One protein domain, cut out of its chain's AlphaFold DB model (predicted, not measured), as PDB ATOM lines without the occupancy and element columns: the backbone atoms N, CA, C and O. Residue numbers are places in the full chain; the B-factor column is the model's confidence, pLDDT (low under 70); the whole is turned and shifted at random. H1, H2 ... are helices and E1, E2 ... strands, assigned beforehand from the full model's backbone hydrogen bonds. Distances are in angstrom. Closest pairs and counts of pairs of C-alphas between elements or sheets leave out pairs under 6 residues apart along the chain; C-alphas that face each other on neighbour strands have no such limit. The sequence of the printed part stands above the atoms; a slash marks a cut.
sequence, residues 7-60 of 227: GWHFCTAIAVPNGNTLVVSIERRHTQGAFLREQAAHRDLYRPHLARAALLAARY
ATOM      1  N   GLY A   7       2.484 -29.356  23.087       68.94
ATOM      2  CA  GLY A   7       2.096 -30.031  21.842       68.94
ATOM      3  C   GLY A   7       0.597 -30.128  21.607       68.94
ATOM      4  O   GLY A   7       0.159 -29.952  20.476       68.94
ATOM      5  N   TRP A   8      -0.183 -30.364  22.661       78.19
ATOM      6  CA  TRP A   8      -1.624 -30.579  22.559       78.19
ATOM      7  C   TRP A   8      -2.342 -29.819  23.665       78.19
ATOM      8  O   TRP A   8      -1.876 -29.800  24.803       78.19
ATOM      9  N   HIS A   9      -3.489 -29.223  23.351       81.06
ATOM     10  CA  HIS A   9      -4.297 -28.497  24.325       81.06
ATOM     11  C   HIS A   9      -5.778 -28.850  24.182       81.06
ATOM     12  O   HIS A   9      -6.282 -29.092  23.087       81.06
ATOM     13  N   PHE A  10      -6.463 -28.891  25.318       83.38
ATOM     14  CA  PHE A  10      -7.914 -28.949  25.411       83.38
ATOM     15  C   PHE A  10      -8.379 -27.634  26.021       83.38
ATOM     16  O   PHE A  10      -7.850 -27.219  27.051       83.38
ATOM     17  N   CYS A  11      -9.350 -26.986  25.390       84.38
ATOM     18  CA  CYS A  11      -9.818 -25.673  25.799       84.38
ATOM     19  C   CYS A  11     -11.331 -25.696  25.994       84.38
ATOM     20  O   CYS A  11     -12.060 -26.180  25.129       84.38
ATOM     21  N   THR A  12     -11.793 -25.135  27.108       84.38
ATOM     22  CA  THR A  12     -13.202 -24.800  27.301       84.38
ATOM     23  C   THR A  12     -13.335 -23.306  27.557       84.38
ATOM     24  O   THR A  12     -12.604 -22.728  28.366       84.38
ATOM     25  N   ALA A  13     -14.248 -22.677  26.825       87.12
ATOM     26  CA  ALA A  13     -14.565 -21.266  26.948       87.12
ATOM     27  C   ALA A  13     -15.992 -21.124  27.476       87.12
ATOM     28  O   ALA A  13     -16.935 -21.709  26.935       87.12
ATOM     29  N   ILE A  14     -16.147 -20.346  28.541       85.38
ATOM     30  CA  ILE A  14     -17.424 -20.113  29.205       85.38
ATOM     31  C   ILE A  14     -17.680 -18.613  29.210       85.38
ATOM     32  O   ILE A  14     -16.958 -17.855  29.858       85.38
ATOM     33  N   ALA A  15     -18.713 -18.196  28.481       83.50
ATOM     34  CA  ALA A  15     -19.206 -16.829  28.535       83.50
ATOM     35  C   ALA A  15     -19.868 -16.577  29.894       83.50
ATOM     36  O   ALA A  15     -20.662 -17.383  30.382       83.50
ATOM     37  N   VAL A  16     -19.528 -15.453  30.505       80.75
ATOM     38  CA  VAL A  16     -20.015 -15.022  31.810       80.75
ATOM     39  C   VAL A  16     -20.964 -13.834  31.598       80.75
ATOM     40  O   VAL A  16     -20.684 -12.991  30.743       80.75
ATOM     41  N   PRO A  17     -22.070 -13.708  32.361       70.75
ATOM     42  CA  PRO A  17     -23.093 -12.680  32.119       70.75
ATOM     43  C   PRO A  17     -22.606 -11.225  32.165       70.75
ATOM     44  O   PRO A  17     -23.277 -10.336  31.659       70.75
ATOM     45  N   ASN A  18     -21.437 -10.961  32.748       68.06
ATOM     46  CA  ASN A  18     -20.814  -9.637  32.775       68.06
ATOM     47  C   ASN A  18     -20.013  -9.302  31.497       68.06
ATOM     48  O   ASN A  18     -19.214  -8.364  31.502       68.06
ATOM     49  N   GLY A  19     -20.172 -10.091  30.429       68.25
ATOM     50  CA  GLY A  19     -19.457  -9.933  29.162       68.25
ATOM     51  C   GLY A  19     -18.020 -10.470  29.175       68.25
ATOM     52  O   GLY A  19     -17.280 -10.237  28.219       68.25
ATOM     53  N   ASN A  20     -17.604 -11.168  30.238       71.31
ATOM     54  CA  ASN A  20     -16.303 -11.834  30.296       71.31
ATOM     55  C   ASN A  20     -16.375 -13.246  29.710       71.31
ATOM     56  O   ASN A  20     -17.430 -13.871  29.697       71.31
ATOM     57  N   THR A  21     -15.220 -13.786  29.328       80.06
ATOM     58  CA  THR A  21     -15.079 -15.197  28.958       80.06
ATOM     59  C   THR A  21     -14.012 -15.828  29.839       80.06
ATOM     60  O   THR A  21     -12.858 -15.402  29.806       80.06
ATOM     61  N   LEU A  22     -14.383 -16.837  30.628       82.81
ATOM     62  CA  LEU A  22     -13.406 -17.705  31.278       82.81
ATOM     63  C   LEU A  22     -12.905 -18.706  30.240       82.81
ATOM     64  O   LEU A  22     -13.702 -19.434  29.652       82.81
ATOM     65  N   VAL A  23     -11.593 -18.755  30.045       84.69
ATOM     66  CA  VAL A  23     -10.943 -19.745  29.189       84.69
ATOM     67  C   VAL A  23     -10.083 -20.633  30.071       84.69
ATOM     68  O   VAL A  23      -9.155 -20.154  30.720       84.69
ATOM     69  N   VAL A  24     -10.394 -21.925  30.100       83.31
ATOM     70  CA  VAL A  24      -9.576 -22.931  30.778       83.31
ATOM     71  C   VAL A  24      -8.878 -23.753  29.708       83.31
ATOM     72  O   VAL A  24      -9.528 -24.493  28.967       83.31
ATOM     73  N   SER A  25      -7.556 -23.602  29.628       86.50
ATOM     74  CA  SER A  25      -6.694 -24.393  28.752       86.50
ATOM     75  C   SER A  25      -5.950 -25.428  29.582       86.50
ATOM     76  O   SER A  25      -5.298 -25.095  30.570       86.50
ATOM     77  N   ILE A  26      -6.056 -26.689  29.183       84.00
ATOM     78  CA  ILE A  26      -5.271 -27.780  29.746       84.00
ATOM     79  C   ILE A  26      -4.295 -28.231  28.674       84.00
ATOM     80  O   ILE A  26      -4.699 -28.795  27.654       84.00
ATOM     81  N   GLU A  27      -3.014 -28.020  28.938       84.88
ATOM     82  CA  GLU A  27      -1.936 -28.377  28.026       84.88
ATOM     83  C   GLU A  27      -1.331 -29.736  28.381       84.88
ATOM     84  O   GLU A  27      -1.299 -30.161  29.537       84.88
ATOM     85  N   ARG A  28      -0.851 -30.437  27.356       81.12
ATOM     86  CA  ARG A  28      -0.073 -31.668  27.475       81.12
ATOM     87  C   ARG A  28       1.205 -31.549  26.668       81.12
ATOM     88  O   ARG A  28       1.265 -30.862  25.637       81.12
ATOM     89  N   ARG A  29       2.234 -32.262  27.131       79.38
ATOM     90  CA  ARG A  29       3.500 -32.327  26.405       79.38
ATOM     91  C   ARG A  29       3.284 -33.004  25.059       79.38
ATOM     92  O   ARG A  29       2.493 -33.935  24.945       79.38
ATOM     93  N   HIS A  30       4.035 -32.582  24.048       75.50
ATOM     94  CA  HIS A  30       3.954 -33.184  22.713       75.50
ATOM     95  C   HIS A  30       4.203 -34.704  22.725       75.50
ATOM     96  O   HIS A  30       3.567 -35.438  21.975       75.50
ATOM     97  N   THR A  31       5.074 -35.183  23.618       80.19
ATOM     98  CA  THR A  31       5.391 -36.610  23.803       80.19
ATOM     99  C   THR A  31       4.233 -37.445  24.354       80.19
ATOM    100  O   THR A  31       4.289 -38.665  24.278       80.19
ATOM    101  N   GLN A  32       3.184 -36.817  24.890       80.00
ATOM    102  CA  GLN A  32       2.022 -37.500  25.474       80.00
ATOM    103  C   GLN A  32       0.881 -37.718  24.468       80.00
ATOM    104  O   GLN A  32      -0.138 -38.304  24.830       80.00
ATOM    105  N   GLY A  33       1.041 -37.261  23.220       80.12
ATOM    106  CA  GLY A  33       0.043 -37.438  22.165       80.12
ATOM    107  C   GLY A  33      -1.217 -36.577  22.327       80.12
ATOM    108  O   GLY A  33      -1.380 -35.824  23.293       80.12
ATOM    109  N   ALA A  34      -2.097 -36.665  21.328       82.06
ATOM    110  CA  ALA A  34      -3.336 -35.896  21.264       82.06
ATOM    111  C   ALA A  34      -4.350 -36.318  22.337       82.06
ATOM    112  O   ALA A  34      -4.333 -37.439  22.844       82.06
ATOM    113  N   PHE A  35      -5.280 -35.416  22.655       81.81
ATOM    114  CA  PHE A  35      -6.434 -35.758  23.481       81.81
ATOM    115  C   PHE A  35      -7.360 -36.718  22.735       81.81
ATOM    116  O   PHE A  35      -7.793 -36.427  21.620       81.81
ATOM    117  N   LEU A  36      -7.706 -37.834  23.375       85.94
ATOM    118  CA  LEU A  36      -8.749 -38.725  22.872       85.94
ATOM    119  C   LEU A  36     -10.130 -38.088  23.082       85.94
ATOM    120  O   LEU A  36     -10.338 -37.352  24.052       85.94
ATOM    121  N   ARG A  37     -11.101 -38.411  22.217       82.56
ATOM    122  CA  ARG A  37     -12.484 -37.906  22.343       82.56
ATOM    123  C   ARG A  37     -13.110 -38.227  23.701       82.56
ATOM    124  O   ARG A  37     -13.747 -37.362  24.284       82.56
ATOM    125  N   GLU A  38     -12.883 -39.421  24.233       86.12
ATOM    126  CA  GLU A  38     -13.395 -39.825  25.550       86.12
ATOM    127  C   GLU A  38     -12.807 -38.980  26.686       86.12
ATOM    128  O   GLU A  38     -13.504 -38.606  27.625       86.12
ATOM    129  N   GLN A  39     -11.531 -38.598  26.572       83.88
ATOM    130  CA  GLN A  39     -10.873 -37.720  27.540       83.88
ATOM    131  C   GLN A  39     -11.412 -36.288  27.468       83.88
ATOM    132  O   GLN A  39     -11.457 -35.607  28.492       83.88
ATOM    133  N   ALA A  40     -11.808 -35.827  26.279       81.81
ATOM    134  CA  ALA A  40     -12.506 -34.557  26.110       81.81
ATOM    135  C   ALA A  40     -13.918 -34.621  26.721       81.81
ATOM    136  O   ALA A  40     -14.251 -33.778  27.547       81.81
ATOM    137  N   ALA A  41     -14.688 -35.673  26.422       84.62
ATOM    138  CA  ALA A  41     -16.035 -35.874  26.958       84.62
ATOM    139  C   ALA A  41     -16.049 -35.979  28.493       84.62
ATOM    140  O   ALA A  41     -16.871 -35.353  29.157       84.62
ATOM    141  N   HIS A  42     -15.087 -36.698  29.079       85.88
ATOM    142  CA  HIS A  42     -14.931 -36.760  30.532       85.88
ATOM    143  C   HIS A  42     -14.636 -35.380  31.141       85.88
ATOM    144  O   HIS A  42     -15.080 -35.072  32.242       85.88
ATOM    145  N   ARG A  43     -13.902 -34.517  30.429       81.69
ATOM    146  CA  ARG A  43     -13.590 -33.161  30.901       81.69
ATOM    147  C   ARG A  43     -14.744 -32.184  30.737       81.69
ATOM    148  O   ARG A  43     -14.861 -31.263  31.546       81.69
ATOM    149  N   ASP A  44     -15.615 -32.406  29.761       84.31
ATOM    150  CA  ASP A  44     -16.847 -31.633  29.609       84.31
ATOM    151  C   ASP A  44     -17.793 -31.803  30.808       84.31
ATOM    152  O   ASP A  44     -18.561 -30.887  31.105       84.31
ATOM    153  N   LEU A  45     -17.665 -32.884  31.589       89.12
ATOM    154  CA  LEU A  45     -18.398 -33.059  32.851       89.12
ATOM    155  C   LEU A  45     -18.078 -31.971  33.891       89.12
ATOM    156  O   LEU A  45     -18.922 -31.649  34.725       89.12
ATOM    157  N   TYR A  46     -16.894 -31.347  33.833       88.19
ATOM    158  CA  TYR A  46     -16.533 -30.248  34.737       88.19
ATOM    159  C   TYR A  46     -17.078 -28.891  34.287       88.19
ATOM    160  O   TYR A  46     -17.103 -27.946  35.078       88.19
ATOM    161  N   ARG A  47     -17.546 -28.770  33.037       85.75
ATOM    162  CA  ARG A  47     -18.076 -27.524  32.469       85.75
ATOM    163  C   ARG A  47     -19.126 -26.829  33.357       85.75
ATOM    164  O   ARG A  47     -18.973 -25.622  33.553       85.75
ATOM    165  N   PRO A  48     -20.136 -27.502  33.950       89.94
ATOM    166  CA  PRO A  48     -21.090 -26.844  34.852       89.94
ATOM    167  C   PRO A  48     -20.445 -26.278  36.128       89.94
ATOM    168  O   PRO A  48     -20.832 -25.203  36.591       89.94
ATOM    169  N   HIS A  49     -19.438 -26.953  36.687       90.19
ATOM    170  CA  HIS A  49     -18.723 -26.476  37.874       90.19
ATOM    171  C   HIS A  49     -17.835 -25.275  37.548       90.19
ATOM    172  O   HIS A  49     -17.850 -24.283  38.278       90.19
ATOM    173  N   LEU A  50     -17.131 -25.325  36.414       88.38
ATOM    174  CA  LEU A  50     -16.340 -24.204  35.905       88.38
ATOM    175  C   LEU A  50     -17.223 -22.992  35.596       88.38
ATOM    176  O   LEU A  50     -16.844 -21.870  35.914       88.38
ATOM    177  N   ALA A  51     -18.423 -23.203  35.050       87.69
ATOM    178  CA  ALA A  51     -19.372 -22.122  34.803       87.69
ATOM    179  C   ALA A  51     -19.847 -21.464  36.104       87.69
ATOM    180  O   ALA A  51     -19.886 -20.237  36.203       87.69
ATOM    181  N   ARG A  52     -20.143 -22.268  37.130       90.00
ATOM    182  CA  ARG A  52     -20.512 -21.758  38.455       90.00
ATOM    183  C   ARG A  52     -19.368 -20.977  39.101       90.00
ATOM    184  O   ARG A  52     -19.600 -19.885  39.613       90.00
ATOM    185  N   ALA A  53     -18.144 -21.499  39.042       88.62
ATOM    186  CA  ALA A  53     -16.960 -20.808  39.544       88.62
ATOM    187  C   ALA A  53     -16.722 -19.483  38.800       88.62
ATOM    188  O   ALA A  53     -16.495 -18.457  39.437       88.62
ATOM    189  N   ALA A  54     -16.860 -19.477  37.469       85.75
ATOM    190  CA  ALA A  54     -16.743 -18.272  36.650       85.75
ATOM    191  C   ALA A  54     -17.769 -17.201  37.049       85.75
ATOM    192  O   ALA A  54     -17.422 -16.027  37.187       85.75
ATOM    193  N   LEU A  55     -19.022 -17.605  37.281       86.81
ATOM    194  CA  LEU A  55     -20.084 -16.710  37.733       86.81
ATOM    195  C   LEU A  55     -19.788 -16.125  39.122       86.81
ATOM    196  O   LEU A  55     -19.957 -14.922  39.326       86.81
ATOM    197  N   LEU A  56     -19.336 -16.950  40.069       88.56
ATOM    198  CA  LEU A  56     -18.972 -16.496  41.415       88.56
ATOM    199  C   LEU A  56     -17.791 -15.521  41.380       88.56
ATOM    200  O   LEU A  56     -17.867 -14.457  41.990       88.56
ATOM    201  N   ALA A  57     -16.747 -15.829  40.610       84.12
ATOM    202  CA  ALA A  57     -15.600 -14.945  40.425       84.12
ATOM    203  C   ALA A  57     -16.009 -13.605  39.792       84.12
ATOM    204  O   ALA A  57     -15.570 -12.542  40.233       84.12
ATOM    205  N   ALA A  58     -16.904 -13.631  38.800       82.50
ATOM    206  CA  ALA A  58     -17.458 -12.420  38.207       82.50
ATOM    207  C   ALA A  58     -18.220 -11.566  39.225       82.50
ATOM    208  O   ALA A  58     -17.974 -10.361  39.297       82.50
ATOM    209  N   ARG A  59     -19.093 -12.176  40.038       84.81
ATOM    210  CA  ARG A  59     -19.818 -11.472  41.107       84.81
ATOM    211  C   ARG A  59     -18.863 -10.860  42.126       84.81
ATOM    212  O   ARG A  59     -18.985  -9.679  42.412       84.81
ATOM    213  N   TYR A  60     -17.881 -11.630  42.593       84.75
ATOM    214  CA  TYR A  60     -16.887 -11.147  43.548       84.75
ATOM    215  C   TYR A  60     -16.099  -9.954  43.000       84.75
ATOM    216  O   TYR A  60     -15.991  -8.928  43.664       84.75
TER     217      TYR A  60
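AT A GLANCE: This is residues 7 to 60 of the 227 residues of the protein "Transcriptional regulator, LuxR family" of Methylorubrum extorquens DSM 13060 (UniProt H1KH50). A long antiparallel hairpin of two strands, E1 and E2, has two helices set one after the other along its length, over one face, with the other face bare; the longer helix, H2, is over both strands near the turn of the hairpin, and the short H1 is nearer the other end, over E1. The outline is a rod, with C-alphas that span 39 by 19 by 14 A along the three main axes. The printed part has 54 residues, with two named strands and two named helices in the order E1, E2, H1, H2. The class is mixed, helices and strands, and the whole is loose, with a radius of gyration of the C-alphas of 13.0 A.

HOW THE PARTS SIT: The sheet is the hairpin of E1, residues 7 to 15, and E2, residues 21 to 29, with an angle of 166 degrees between their N-to-C directions. C-alphas 9 and 27 face each other at 4.4 A, and C-alphas 15 and 21 at 4.5 A. Across the pair, N 14 and O 22 are within hydrogen-bond range at 2.8 A, and N 26 and O 10 also at 2.8 A. H2, residues 47 to 60, comes near both strands: its closest C-alphas to E1 are those of Ala 51 and Ile 14, 6.3 A apart, and to E2 those of Ala 54 and Leu 22, 6.3 A apart. H1, residues 37 to 44, comes closest to E1 at the C-alphas of Ala 40 and Phe 10, 7.3 A apart. H1 and H2 meet only through their link. In both helices every O i to N i+4 pair is within hydrogen-bond range.

IN THESE COORDINATES: E1 begins with C-alpha 7 at (2.096, -30.031, 21.842) and measures 25.9 A from first to last C-alpha. E2 measures 25.4 A and ends with C-alpha 29 at (3.500, -32.327, 26.405). H1 measures 10.5 A. H2 measures 19.8 A and ends with C-alpha 60 at (-16.887, -11.147, 43.548).

THE WHOLE: The two C-alphas farthest apart are those of Thr 31 and Arg 59, at 39.6 A. The printed part has no cut. The links from E1 to E2, with 5 residues, and from H1 to H2, with 2, are tight; the link from E2 to H1, with 7, is short. The mean pLDDT of the printed part is 82.8, and residues 7, 18 and 19 are under 70.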